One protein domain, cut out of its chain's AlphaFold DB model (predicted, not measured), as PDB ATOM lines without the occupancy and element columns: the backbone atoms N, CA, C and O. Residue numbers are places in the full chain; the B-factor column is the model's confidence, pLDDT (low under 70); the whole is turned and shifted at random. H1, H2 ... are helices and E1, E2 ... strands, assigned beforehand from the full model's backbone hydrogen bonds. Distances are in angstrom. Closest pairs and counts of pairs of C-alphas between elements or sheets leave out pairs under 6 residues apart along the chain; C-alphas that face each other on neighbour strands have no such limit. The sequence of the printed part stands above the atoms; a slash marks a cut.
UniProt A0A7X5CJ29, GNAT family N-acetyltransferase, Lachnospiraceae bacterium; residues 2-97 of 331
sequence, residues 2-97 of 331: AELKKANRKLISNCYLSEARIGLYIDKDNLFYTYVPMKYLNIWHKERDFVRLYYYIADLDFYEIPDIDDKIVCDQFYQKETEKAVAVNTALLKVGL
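AT A GLANCE: This is residues 2 to 97 of the 331 residues of the protein "GNAT family N-acetyltransferase" of Lachnospiraceae bacterium (UniProt A0A7X5CJ29). One strongly twisted sheet of four strands runs through the domain, with two short helices, H1 and H2, over one face at separate places and a third helix, H3, only grazing the sheet by E4. E1, E2 and E3 fold back and forth side by side, and after a long loop, residues 58 to 70, E4 joins the free side of E3, splaying from it at 45 degrees. The printed part has 96 residues with three named helices and four named strands, in the order H1 H2 E1 E2 E3 E4 H3; the sheet is mixed, in the order E1, E2, E3, E4, and the class is mixed, helices and strands. The whole is compact, with a radius of gyration of the C-alphas of 13.4 A, and spans 37 by 28 by 26 A.

HOW THE PARTS SIT: H1, residues 2 to 7, is on the sheet over E2, residues 40 to 46, at a height over the sheet of 9.5 A; their closest C-alphas, of Leu 4 and Tyr 40, are 7.0 A apart. Residues 12 to 13 pair antiparallel with residues 56 to 57 of E3, residues 50 to 57. H2, residues 19 to 27, is on the same face as H1, over E1, residues 31 to 36; the closest C-alphas of H2 and E1, of Tyr 25 and Leu 31, are 5.7 A apart. H1 and H2 are apart. E1, E2 and E3 form a meander, each strand the antiparallel neighbour of the one before, and both its pairs are hairpins. Between E1 and E2, N 34 and O 42 are 2.9 A apart, within hydrogen-bond range; between E2 and E3, N 43 and O 54 are at 2.7 A. E4, residues 71 to 78, is parallel to E3, with N 53 and O 73 at 2.8 A. H3, residues 83 to 94, only grazes the sheet with its residues 84 to 92. Every O i to N i+4 pair is within hydrogen-bond range in H2 and H3; in H1 it is 1 of 2.

IN THESE COORDINATES: H1 begins at C-alpha 2, (47.182, -47.026, 20.555). E3 is 21.7 A long from first to last C-alpha and E4 23.3 A, from C-alpha 71 at (38.279, -19.411, 21.994). H3 is 16.6 A long and ends at C-alpha 94, (51.711, -21.962, 13.185).

THE WHOLE: The C-alphas farthest apart, of Asp 27 and Glu 83, are 37.8 A apart. The printed part has no cut. The links from H1 to H2 and from E3 to E4 are long. The mean pLDDT of the printed part is 89.1, and residue 9 is under 70.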
ATOM      1  N   ALA A   2      46.397 -45.816  20.854       77.56
ATOM      2  CA  ALA A   2      47.182 -47.026  20.555       77.56
ATOM      3  C   ALA A   2      47.764 -47.061  19.126       77.56
ATOM      4  O   ALA A   2      48.907 -47.464  18.939       77.56
ATOM      5  N   GLU A   3      47.016 -46.583  18.131       76.19
ATOM      6  CA  GLU A   3      47.478 -46.523  16.737       76.19
ATOM      7  C   GLU A   3      48.604 -45.504  16.524       76.19
ATOM      8  O   GLU A   3      49.610 -45.820  15.902       76.19
ATOM      9  N   LEU A   4      48.515 -44.321  17.139       76.94
ATOM     10  CA  LEU A   4      49.575 -43.308  17.075       76.94
ATOM     11  C   LEU A   4      50.891 -43.793  17.697       76.94
ATOM     12  O   LEU A   4      51.968 -43.474  17.198       76.94
ATOM     13  N   LYS A   5      50.819 -44.620  18.749       77.44
ATOM     14  CA  LYS A   5      52.009 -45.245  19.354       77.44
ATOM     15  C   LYS A   5      52.729 -46.195  18.390       77.44
ATOM     16  O   LYS A   5      53.927 -46.417  18.564       77.44
ATOM     17  N   LYS A   6      52.025 -46.757  17.396       76.44
ATOM     18  CA  LYS A   6      52.636 -47.567  16.327       76.44
ATOM     19  C   LYS A   6      53.401 -46.691  15.331       76.44
ATOM     20  O   LYS A   6      54.451 -47.118  14.868       76.44
ATOM     21  N   ALA A   7      52.906 -45.483  15.052       71.94
ATOM     22  CA  ALA A   7      53.555 -44.509  14.170       71.94
ATOM     23  C   ALA A   7      54.848 -43.954  14.769       71.94
ATOM     24  O   ALA A   7      55.893 -43.936  14.127       71.94
ATOM     25  N   ASN A   8      54.776 -43.520  16.028       75.50
ATOM     26  CA  ASN A   8      55.900 -42.932  16.727       75.50
ATOM     27  C   ASN A   8      55.869 -43.353  18.197       75.50
ATOM     28  O   ASN A   8      54.948 -43.023  18.945       75.50
ATOM     29  N   ARG A   9      56.912 -44.056  18.647       69.50
ATOM     30  CA  ARG A   9      57.029 -44.460  20.058       69.50
ATOM     31  C   ARG A   9      57.229 -43.269  21.002       69.50
ATOM     32  O   ARG A   9      56.954 -43.400  22.191       69.50
ATOM     33  N   LYS A  10      57.686 -42.116  20.498       76.69
ATOM     34  CA  LYS A  10      57.937 -40.879  21.258       76.69
ATOM     35  C   LYS A  10      56.855 -39.818  21.013       76.69
ATOM     36  O   LYS A  10      57.185 -38.658  20.763       76.69
ATOM     37  N   LEU A  11      55.580 -40.203  21.126       85.69
ATOM     38  CA  LEU A  11      54.451 -39.265  21.064       85.69
ATOM     39  C   LEU A  11      54.672 -38.041  21.956       85.69
ATOM     40  O   LEU A  11      55.183 -38.124  23.077       85.69
ATOM     41  N   ILE A  12      54.269 -36.892  21.441       89.44
ATOM     42  CA  ILE A  12      54.214 -35.638  22.179       89.44
ATOM     43  C   ILE A  12      52.783 -35.464  22.664       89.44
ATOM     44  O   ILE A  12      51.856 -35.662  21.890       89.44
ATOM     45  N   SER A  13      52.576 -35.124  23.930       91.88
ATOM     46  CA  SER A  13      51.230 -34.905  24.449       91.88
ATOM     47  C   SER A  13      51.244 -33.898  25.582       91.88
ATOM     48  O   SER A  13      52.177 -33.893  26.386       91.88
ATOM     49  N   ASN A  14      50.188 -33.092  25.655       92.88
ATOM     50  CA  ASN A  14      49.842 -32.287  26.820       92.88
ATOM     51  C   ASN A  14      48.644 -32.871  27.599       92.88
ATOM     52  O   ASN A  14      48.143 -32.234  28.521       92.88
ATOM     53  N   CYS A  15      48.158 -34.061  27.236       88.06
ATOM     54  CA  CYS A  15      46.995 -34.663  27.872       88.06
ATOM     55  C   CYS A  15      47.364 -35.245  29.242       88.06
ATOM     56  O   CYS A  15      48.026 -36.279  29.340       88.06
ATOM     57  N   TYR A  16      46.912 -34.570  30.297       85.81
ATOM     58  CA  TYR A  16      47.026 -35.000  31.696       85.81
ATOM     59  C   TYR A  16      45.676 -35.444  32.286       85.81
ATOM     60  O   TYR A  16      45.570 -35.659  33.495       85.81
ATOM     61  N   LEU A  17      44.632 -35.560  31.458       84.19
ATOM     62  CA  LEU A  17      43.335 -36.067  31.895       84.19
ATOM     63  C   LEU A  17      43.452 -37.538  32.313       84.19
ATOM     64  O   LEU A  17      44.053 -38.353  31.614       84.19
ATOM     65  N   SER A  18      42.858 -37.877  33.458       84.12
ATOM     66  CA  SER A  18      42.686 -39.268  33.872       84.12
ATOM     67  C   SER A  18      41.551 -39.924  33.087       84.12
ATOM     68  O   SER A  18      40.647 -39.238  32.611       84.12
ATOM     69  N   GLU A  19      41.545 -41.255  33.013       83.75
ATOM     70  CA  GLU A  19      40.447 -42.005  32.382       83.75
ATOM     71  C   GLU A  19      39.087 -41.666  33.008       83.75
ATOM     72  O   GLU A  19      38.120 -41.449  32.287       83.75
ATOM     73  N   ALA A  20      39.034 -41.508  34.336       80.44
ATOM     74  CA  ALA A  20      37.826 -41.081  35.038       80.44
ATOM     75  C   ALA A  20      37.348 -39.684  34.599       80.44
ATOM     76  O   ALA A  20      36.156 -39.490  34.383       80.44
ATOM     77  N   ARG A  21      38.262 -38.715  34.419       80.81
ATOM     78  CA  ARG A  21      37.900 -37.376  33.918       80.81
ATOM     79  C   ARG A  21      37.427 -37.418  32.470       80.81
ATOM     80  O   ARG A  21      36.449 -36.759  32.147       80.81
ATOM     81  N   ILE A  22      38.094 -38.198  31.620       84.69
ATOM     82  CA  ILE A  22      37.670 -38.380  30.226       84.69
ATOM     83  C   ILE A  22      36.258 -38.973  30.183       84.69
ATOM     84  O   ILE A  22      35.418 -38.445  29.462       84.69
ATOM     85  N   GLY A  23      35.977 -40.005  30.988       83.56
ATOM     86  CA  GLY A  23      34.639 -40.594  31.107       83.56
ATOM     87  C   GLY A  23      33.582 -39.564  31.511       83.56
ATOM     88  O   GLY A  23      32.594 -39.402  30.807       83.56
ATOM     89  N   LEU A  24      33.851 -38.777  32.559       81.88
ATOM     90  CA  LEU A  24      32.945 -37.713  33.009       81.88
ATOM     91  C   LEU A  24      32.648 -36.661  31.930       81.88
ATOM     92  O   LEU A  24      31.545 -36.123  31.894       81.88
ATOM     93  N   TYR A  25      33.625 -36.322  31.086       84.94
ATOM     94  CA  TYR A  25      33.433 -35.338  30.017       84.94
ATOM     95  C   TYR A  25      32.660 -35.912  28.828       84.94
ATOM     96  O   TYR A  25      31.870 -35.193  28.221       84.94
ATOM     97  N   ILE A  26      32.858 -37.199  28.526       85.75
ATOM     98  CA  ILE A  26      32.077 -37.924  27.515       85.75
ATOM     99  C   ILE A  26      30.615 -38.023  27.952       85.75
ATOM    100  O   ILE A  26      29.730 -37.698  27.168       85.75
ATOM    101  N   ASP A  27      30.358 -38.394  29.208       83.31
ATOM    102  CA  ASP A  27      28.997 -38.544  29.744       83.31
ATOM    103  C   ASP A  27      28.186 -37.237  29.694       83.31
ATOM    104  O   ASP A  27      26.956 -37.260  29.696       83.31
ATOM    105  N   LYS A  28      28.874 -36.091  29.646       81.75
ATOM    106  CA  LYS A  28      28.278 -34.750  29.585       81.75
ATOM    107  C   LYS A  28      28.190 -34.166  28.178       81.75
ATOM    108  O   LYS A  28      27.770 -33.023  28.052       81.75
ATOM    109  N   ASP A  29      28.605 -34.907  27.153       84.19
ATOM    110  CA  ASP A  29      28.670 -34.428  25.764       84.19
ATOM    111  C   ASP A  29      29.531 -33.154  25.587       84.19
ATOM    112  O   ASP A  29      29.358 -32.359  24.667       84.19
ATOM    113  N   ASN A  30      30.509 -32.963  26.481       87.25
ATOM    114  CA  ASN A  30      31.426 -31.819  26.471       87.25
ATOM    115  C   ASN A  30      32.762 -32.159  25.805       87.25
ATOM    116  O   ASN A  30      33.729 -31.410  25.935       87.25
ATOM    117  N   LEU A  31      32.862 -33.306  25.134       91.19
ATOM    118  CA  LEU A  31      34.110 -33.782  24.561       91.19
ATOM    119  C   LEU A  31      33.921 -34.216  23.113       91.19
ATOM    120  O   LEU A  31      33.134 -35.107  22.815       91.19
ATOM    121  N   PHE A  32      34.721 -33.642  22.222       91.88
ATOM    122  CA  PHE A  32      34.861 -34.112  20.846       91.88
ATOM    123  C   PHE A  32      36.335 -34.331  20.508       91.88
ATOM    124  O   PHE A  32      37.231 -33.974  21.274       91.88
ATOM    125  N   TYR A  33      36.626 -34.972  19.378       93.44
ATOM    126  CA  TYR A  33      38.002 -35.249  18.976       93.44
ATOM    127  C   TYR A  33      38.201 -35.065  17.473       93.44
ATOM    128  O   TYR A  33      37.289 -35.278  16.679       93.44
ATOM    129  N   THR A  34      39.423 -34.715  17.080       94.56
ATOM    130  CA  THR A  34      39.871 -34.794  15.686       94.56
ATOM    131  C   THR A  34      41.061 -35.733  15.599       94.56
ATOM    132  O   THR A  34      41.992 -35.666  16.401       94.56
ATOM    133  N   TYR A  35      41.018 -36.667  14.654       94.62
ATOM    134  CA  TYR A  35      42.044 -37.690  14.500       94.62
ATOM    135  C   TYR A  35      42.523 -37.742  13.057       94.62
ATOM    136  O   TYR A  35      41.719 -37.941  12.148       94.62
ATOM    137  N   VAL A  36      43.835 -37.621  12.864       94.12
ATOM    138  CA  VAL A  36      44.474 -37.859  11.572       94.12
ATOM    139  C   VAL A  36      45.412 -39.058  11.708       94.12
ATOM    140  O   VAL A  36      46.371 -38.998  12.492       94.12
ATOM    141  N   PRO A  37      45.155 -40.156  10.967       92.62
ATOM    142  CA  PRO A  37      45.913 -41.391  11.083       92.62
ATOM    143  C   PRO A  37      47.420 -41.172  11.040       92.62
ATOM    144  O   PRO A  37      47.932 -40.455  10.187       92.62
ATOM    145  N   MET A  38      48.121 -41.806  11.982       87.94
ATOM    146  CA  MET A  38      49.583 -41.765  12.129       87.94
ATOM    147  C   MET A  38      50.201 -40.374  12.387       87.94
ATOM    148  O   MET A  38      51.404 -40.314  12.618       87.94
ATOM    149  N   LYS A  39      49.412 -39.289  12.413       91.94
ATOM    150  CA  LYS A  39      49.901 -37.911  12.576       91.94
ATOM    151  C   LYS A  39      49.566 -37.323  13.939       91.94
ATOM    152  O   LYS A  39      50.478 -37.008  14.698       91.94
ATOM    153  N   TYR A  40      48.286 -37.201  14.287       94.94
ATOM    154  CA  TYR A  40      47.881 -36.634  15.574       94.94
ATOM    155  C   TYR A  40      46.461 -37.033  15.995       94.94
ATOM    156  O   TYR A  40      45.649 -37.482  15.190       94.94
ATOM    157  N   LEU A  41      46.171 -36.859  17.284       95.31
ATOM    158  CA  LEU A  41      44.845 -36.924  17.896       95.31
ATOM    159  C   LEU A  41      44.674 -35.695  18.784       95.31
ATOM    160  O   LEU A  41      45.431 -35.550  19.740       95.31
ATOM    161  N   ASN A  42      43.660 -34.888  18.519       95.81
ATOM    162  CA  ASN A  42      43.241 -33.795  19.383       95.81
ATOM    163  C   ASN A  42      41.946 -34.186  20.090       95.81
ATOM    164  O   ASN A  42      41.043 -34.744  19.473       95.81
ATOM    165  N   ILE A  43      41.875 -33.898  21.378       95.00
ATOM    166  CA  ILE A  43      40.718 -34.037  22.248       95.00
ATOM    167  C   ILE A  43      40.346 -32.625  22.686       95.00
ATOM    168  O   ILE A  43      41.187 -31.875  23.182       95.00
ATOM    169  N   TRP A  44      39.086 -32.285  22.503       94.38
ATOM    170  CA  TRP A  44      38.540 -30.957  22.701       94.38
ATOM    171  C   TRP A  44      37.521 -31.034  23.819       94.38
ATOM    172  O   TRP A  44      36.533 -31.751  23.692       94.38
ATOM    173  N   HIS A  45      37.786 -30.335  24.915       91.88
ATOM    174  CA  HIS A  45      36.873 -30.239  26.043       91.88
ATOM    175  C   HIS A  45      36.184 -28.880  26.002       91.88
ATOM    176  O   HIS A  45      36.845 -27.853  26.152       91.88
ATOM    177  N   LYS A  46      34.877 -28.874  25.761       90.44
ATOM    178  CA  LYS A  46      34.062 -27.668  25.805       90.44
ATOM    179  C   LYS A  46      33.888 -27.238  27.259       90.44
ATOM    180  O   LYS A  46      33.309 -27.971  28.058       90.44
ATOM    181  N   GLU A  47      34.411 -26.064  27.575       87.06
ATOM    182  CA  GLU A  47      34.120 -25.331  28.806       87.06
ATOM    183  C   GLU A  47      33.110 -24.218  28.475       87.06
ATOM    184  O   GLU A  47      32.613 -24.151  27.349       87.06
ATOM    185  N   ARG A  48      32.768 -23.365  29.447       77.00
ATOM    186  CA  ARG A  48      31.726 -22.328  29.298       77.00
ATOM    187  C   ARG A  48      31.875 -21.481  28.028       77.00
ATOM    188  O   ARG A  48      31.023 -21.557  27.148       77.00
ATOM    189  N   ASP A  49      32.984 -20.746  27.932       81.56
ATOM    190  CA  ASP A  49      33.199 -19.718  26.899       81.56
ATOM    191  C   ASP A  49      34.426 -20.007  26.016       81.56
ATOM    192  O   ASP A  49      34.900 -19.158  25.261       81.56
ATOM    193  N   PHE A  50      34.997 -21.206  26.145       90.19
ATOM    194  CA  PHE A  50      36.166 -21.635  25.387       90.19
ATOM    195  C   PHE A  50      36.237 -23.159  25.299       90.19
ATOM    196  O   PHE A  50      35.569 -23.895  26.025       90.19
ATOM    197  N   VAL A  51      37.103 -23.648  24.419       92.69
ATOM    198  CA  VAL A  51      37.392 -25.068  24.247       92.69
ATOM    199  C   VAL A  51      38.836 -25.332  24.648       92.69
ATOM    200  O   VAL A  51      39.772 -24.730  24.115       92.69
ATOM    201  N   ARG A  52      39.046 -26.261  25.582       94.19
ATOM    202  CA  ARG A  52      40.385 -26.694  25.973       94.19
ATOM    203  C   ARG A  52      40.886 -27.812  25.066       94.19
ATOM    204  O   ARG A  52      40.236 -28.845  24.902       94.19
ATOM    205  N   LEU A  53      42.073 -27.612  24.508       95.69
ATOM    206  CA  LEU A  53      42.749 -28.541  23.613       95.69
ATOM    207  C   LEU A  53      43.751 -29.423  24.365       95.69
ATOM    208  O   LEU A  53      44.746 -28.957  24.932       95.69
ATOM    209  N   TYR A  54      43.540 -30.728  24.253       95.75
ATOM    210  CA  TYR A  54      44.506 -31.767  24.573       95.75
ATOM    211  C   TYR A  54      44.938 -32.481  23.295       95.75
ATOM    212  O   TYR A  54      44.109 -32.783  22.449       95.75
ATOM    213  N   TYR A  55      46.212 -32.814  23.143       95.44
ATOM    214  CA  TYR A  55      46.717 -33.440  21.927       95.44
ATOM    215  C   TYR A  55      47.612 -34.646  22.212       95.44
ATOM    216  O   TYR A  55      48.225 -34.790  23.274       95.44
ATOM    217  N   TYR A  56      47.745 -35.488  21.195       94.88
ATOM    218  CA  TYR A  56      48.795 -36.480  21.014       94.88
ATOM    219  C   TYR A  56      49.346 -36.317  19.597       94.88
ATOM    220  O   TYR A  56      48.659 -36.652  18.639       94.88
ATOM    221  N   ILE A  57      50.575 -35.832  19.455       94.00
ATOM    222  CA  ILE A  57      51.215 -35.544  18.168       94.00
ATOM    223  C   ILE A  57      52.322 -36.569  17.922       94.00
ATOM    224  O   ILE A  57      53.229 -36.739  18.743       94.00
ATOM    225  N   ALA A  58      52.228 -37.276  16.801       93.06
ATOM    226  CA  ALA A  58      53.249 -38.179  16.276       93.06
ATOM    227  C   ALA A  58      54.153 -37.486  15.245       93.06
ATOM    228  O   ALA A  58      55.326 -37.853  15.149       93.06
ATOM    229  N   ASP A  59      53.611 -36.492  14.535       91.12
ATOM    230  CA  ASP A  59      54.271 -35.737  13.472       91.12
ATOM    231  C   ASP A  59      53.928 -34.239  13.588       91.12
ATOM    232  O   ASP A  59      52.766 -33.849  13.463       91.12
ATOM    233  N   LEU A  60      54.934 -33.414  13.901       91.00
ATOM    234  CA  LEU A  60      54.771 -31.973  14.125       91.00
ATOM    235  C   LEU A  60      54.644 -31.176  12.824       91.00
ATOM    236  O   LEU A  60      54.036 -30.107  12.841       91.00
ATOM    237  N   ASP A  61      55.200 -31.673  11.718       90.38
ATOM    238  CA  ASP A  61      55.237 -30.930  10.453       90.38
ATOM    239  C   ASP A  61      53.860 -30.875   9.783       90.38
ATOM    240  O   ASP A  61      53.579 -29.968   9.003       90.38
ATOM    241  N   PHE A  62      52.982 -31.811  10.145       90.69
ATOM    242  CA  PHE A  62      51.603 -31.899   9.669       90.69
ATOM    243  C   PHE A  62      50.578 -31.667  10.783       90.69
ATOM    244  O   PHE A  62      49.456 -32.170  10.692       90.69
ATOM    245  N   TYR A  63      50.964 -30.994  11.868       95.12
ATOM    246  CA  TYR A  63      50.033 -30.698  12.947       95.12
ATOM    247  C   TYR A  63      49.082 -29.567  12.556       95.12
ATOM    248  O   TYR A  63      49.511 -28.468  12.214       95.12
ATOM    249  N   GLU A  64      47.786 -29.838  12.666       94.12
ATOM    250  CA  GLU A  64      46.718 -28.895  12.362       94.12
ATOM    251  C   GLU A  64      45.652 -28.956  13.458       94.12
ATOM    252  O   GLU A  64      45.523 -29.943  14.195       94.12
ATOM    253  N   ILE A  65      44.868 -27.887  13.553       93.69
ATOM    254  CA  ILE A  65      43.655 -27.843  14.365       93.69
ATOM    255  C   ILE A  65      42.474 -27.458  13.470       93.69
ATOM    256  O   ILE A  65      42.667 -26.675  12.539       93.69
ATOM    257  N   PRO A  66      41.268 -27.997  13.724       88.31
ATOM    258  CA  PRO A  66      40.067 -27.557  13.037       88.31
ATOM    259  C   PRO A  66      39.843 -26.066  13.268       88.31
ATOM    260  O   PRO A  66      40.248 -25.499  14.289       88.31
ATOM    261  N   ASP A  67      39.168 -25.447  12.310       83.69
ATOM    262  CA  ASP A  67      38.715 -24.083  12.476       83.69
ATOM    263  C   ASP A  67      37.466 -24.074  13.358       83.69
ATOM    264  O   ASP A  67      36.414 -24.572  12.960       83.69
ATOM    265  N   ILE A  68      37.622 -23.602  14.593       84.56
ATOM    266  CA  ILE A  68      36.564 -23.523  15.600       84.56
ATOM    267  C   ILE A  68      36.358 -22.047  15.923       84.56
ATOM    268  O   ILE A  68      37.334 -21.308  16.074       84.56
ATOM    269  N   ASP A  69      35.090 -21.650  16.012       81.62
ATOM    270  CA  ASP A  69      34.706 -20.269  16.282       81.62
ATOM    271  C   ASP A  69      35.043 -19.836  17.717       81.62
ATOM    272  O   ASP A  69      35.497 -18.716  17.937       81.62
ATOM    273  N   ASP A  70      34.847 -20.737  18.684       87.38
ATOM    274  CA  ASP A  70      35.109 -20.493  20.103       87.38
ATOM    275  C   ASP A  70      36.607 -20.280  20.392       87.38
ATOM    276  O   ASP A  70      37.483 -20.830  19.715       87.38
ATOM    277  N   LYS A  71      36.908 -19.542  21.472       90.75
ATOM    278  CA  LYS A  71      38.279 -19.411  21.994       90.75
ATOM    279  C   LYS A  71      38.876 -20.793  22.240       90.75
ATOM    280  O   LYS A  71      38.226 -21.661  22.822       90.75
ATOM    281  N   ILE A  72      40.138 -20.989  21.870       94.06
ATOM    282  CA  ILE A  72      40.853 -22.243  22.150       94.06
ATOM    283  C   ILE A  72      41.932 -21.978  23.184       94.06
ATOM    284  O   ILE A  72      42.780 -21.112  22.976       94.06
ATOM    285  N   VAL A  73      41.953 -22.778  24.248       94.56
ATOM    286  CA  VAL A  73      42.986 -22.744  25.292       94.56
ATOM    287  C   VAL A  73      43.771 -24.049  25.282       94.56
ATOM    288  O   VAL A  73      43.205 -25.136  25.220       94.56
ATOM    289  N   CYS A  74      45.097 -23.966  25.342       95.44
ATOM    290  CA  CYS A  74      45.977 -25.127  25.290       95.44
ATOM    291  C   CYS A  74      47.141 -24.967  26.268       95.44
ATOM    292  O   CYS A  74      48.023 -24.131  26.080       95.44
ATOM    293  N   ASP A  75      47.176 -25.801  27.302       95.31
ATOM    294  CA  ASP A  75      48.235 -25.754  28.304       95.31
ATOM    295  C   ASP A  75      49.367 -26.725  27.995       95.31
ATOM    296  O   ASP A  75      49.137 -27.880  27.640       95.31
ATOM    297  N   GLN A  76      50.597 -26.262  28.183       94.81
ATOM    298  CA  GLN A  76      51.834 -27.010  28.018       94.81
ATOM    299  C   GLN A  76      52.577 -27.071  29.346       94.81
ATOM    300  O   GLN A  76      52.712 -26.050  30.015       94.81
ATOM    301  N   PHE A  77      53.112 -28.238  29.705       94.25
ATOM    302  CA  PHE A  77      53.925 -28.416  30.909       94.25
ATOM    303  C   PHE A  77      55.285 -29.001  30.550       94.25
ATOM    304  O   PHE A  77      55.374 -30.063  29.929       94.25
ATOM    305  N   TYR A  78      56.346 -28.346  31.004       94.44
ATOM    306  CA  TYR A  78      57.717 -28.762  30.743       94.44
ATOM    307  C   TYR A  78      58.518 -28.802  32.043       94.44
ATOM    308  O   TYR A  78      58.373 -27.947  32.912       94.44
ATOM    309  N   GLN A  79      59.395 -29.801  32.181       94.81
ATOM    310  CA  GLN A  79      60.320 -29.886  33.323       94.81
ATOM    311  C   GLN A  79      61.499 -28.912  33.192       94.81
ATOM    312  O   GLN A  79      62.093 -28.522  34.192       94.81
ATOM    313  N   LYS A  80      61.846 -28.565  31.952       93.75
ATOM    314  CA  LYS A  80      62.855 -27.585  31.550       93.75
ATOM    315  C   LYS A  80      62.701 -27.308  30.057       93.75
ATOM    316  O   LYS A  80      62.041 -28.079  29.354       93.75
ATOM    317  N   GLU A  81      63.345 -26.256  29.571       93.25
ATOM    318  CA  GLU A  81      63.367 -25.960  28.142       93.25
ATOM    319  C   GLU A  81      64.194 -27.010  27.388       93.25
ATOM    320  O   GLU A  81      65.236 -27.476  27.856       93.25
ATOM    321  N   THR A  82      63.684 -27.441  26.236       93.88
ATOM    322  CA  THR A  82      64.317 -28.439  25.364       93.88
ATOM    323  C   THR A  82      63.996 -28.116  23.911       93.88
ATOM    324  O   THR A  82      62.966 -27.502  23.638       93.88
ATOM    325  N   GLU A  83      64.797 -28.615  22.969       93.06
ATOM    326  CA  GLU A  83      64.505 -28.512  21.528       93.06
ATOM    327  C   GLU A  83      63.101 -29.032  21.183       93.06
ATOM    328  O   GLU A  83      62.382 -28.429  20.393       93.06
ATOM    329  N   LYS A  84      62.664 -30.111  21.850       90.88
ATOM    330  CA  LYS A  84      61.306 -30.650  21.708       90.88
ATOM    331  C   LYS A  84      60.240 -29.651  22.167       90.88
ATOM    332  O   LYS A  84      59.220 -29.521  21.502       90.88
ATOM    333  N   ALA A  85      60.453 -28.966  23.292       90.88
ATOM    334  CA  ALA A  85      59.522 -27.948  23.780       90.88
ATOM    335  C   ALA A  85      59.425 -26.769  22.800       90.88
ATOM    336  O   ALA A  85      58.323 -26.338  22.471       90.88
ATOM    337  N   VAL A  86      60.568 -26.316  22.274       92.06
ATOM    338  CA  VAL A  86      60.629 -25.257  21.257       92.06
ATOM    339  C   VAL A  86      59.884 -25.677  19.988       92.06
ATOM    340  O   VAL A  86      59.028 -24.936  19.518       92.06
ATOM    341  N   ALA A  87      60.132 -26.885  19.473       93.81
ATOM    342  CA  ALA A  87      59.472 -27.392  18.268       93.81
ATOM    343  C   ALA A  87      57.942 -27.477  18.418       93.81
ATOM    344  O   ALA A  87      57.208 -27.103  17.505       93.81
ATOM    345  N   VAL A  88      57.459 -27.915  19.584       94.12
ATOM    346  CA  VAL A  88      56.024 -27.952  19.900       94.12
ATOM    347  C   VAL A  88      55.429 -26.552  19.923       94.12
ATOM    348  O   VAL A  88      54.429 -26.316  19.255       94.12
ATOM    349  N   ASN A  89      56.051 -25.612  20.637       92.00
ATOM    350  CA  ASN A  89      55.559 -24.236  20.701       92.00
ATOM    351  C   ASN A  89      55.514 -23.592  19.310       92.00
ATOM    352  O   ASN A  89      54.529 -22.941  18.973       92.00
ATOM    353  N   THR A  90      56.523 -23.837  18.469       92.31
ATOM    354  CA  THR A  90      56.535 -23.389  17.070       92.31
ATOM    355  C   THR A  90      55.380 -23.984  16.263       92.31
ATOM    356  O   THR A  90      54.742 -23.265  15.499       92.31
ATOM    357  N   ALA A  91      55.073 -25.274  16.429       94.69
ATOM    358  CA  ALA A  91      53.934 -25.900  15.755       94.69
ATOM    359  C   ALA A  91      52.587 -25.323  16.229       94.69
ATOM    360  O   ALA A  91      51.707 -25.080  15.407       94.69
ATOM    361  N   LEU A  92      52.438 -25.039  17.528       94.88
ATOM    362  CA  LEU A  92      51.233 -24.402  18.073       94.88
ATOM    363  C   LEU A  92      51.057 -22.963  17.551       94.88
ATOM    364  O   LEU A  92      49.951 -22.585  17.168       94.88
ATOM    365  N   LEU A  93      52.142 -22.189  17.448       90.88
ATOM    366  CA  LEU A  93      52.112 -20.840  16.865       90.88
ATOM    367  C   LEU A  93      51.653 -20.852  15.402       90.88
ATOM    368  O   LEU A  93      50.829 -20.025  15.015       90.88
ATOM    369  N   LYS A  94      52.119 -21.818  14.597       92.12
ATOM    370  CA  LYS A  94      51.711 -21.962  13.185       92.12
ATOM    371  C   LYS A  94      50.206 -22.180  13.010       92.12
ATOM    372  O   LYS A  94      49.658 -21.774  11.993       92.12
ATOM    373  N   VAL A  95      49.544 -22.796  13.989       92.88
ATOM    374  CA  VAL A  95      48.091 -23.025  13.964       92.88
ATOM    375  C   VAL A  95      47.290 -21.916  14.667       92.88
ATOM    376  O   VAL A  95      46.084 -22.052  14.883       92.88
ATOM    377  N   GLY A  96      47.946 -20.802  15.012       89.88
ATOM    378  CA  GLY A  96      47.320 -19.597  15.563       89.88
ATOM    379  C   GLY A  96      47.161 -19.580  17.085       89.88
ATOM    380  O   GLY A  96      46.500 -18.688  17.611       89.88
ATOM    381  N   LEU A  97      47.746 -20.541  17.808       93.81
ATOM    382  CA  LEU A  97      47.801 -20.507  19.271       93.81
ATOM    383  C   LEU A  97      48.991 -19.647  19.700       93.81
ATOM    384  O   LEU A  97      50.138 -20.026  19.483       93.81
TER     385      LEU A  97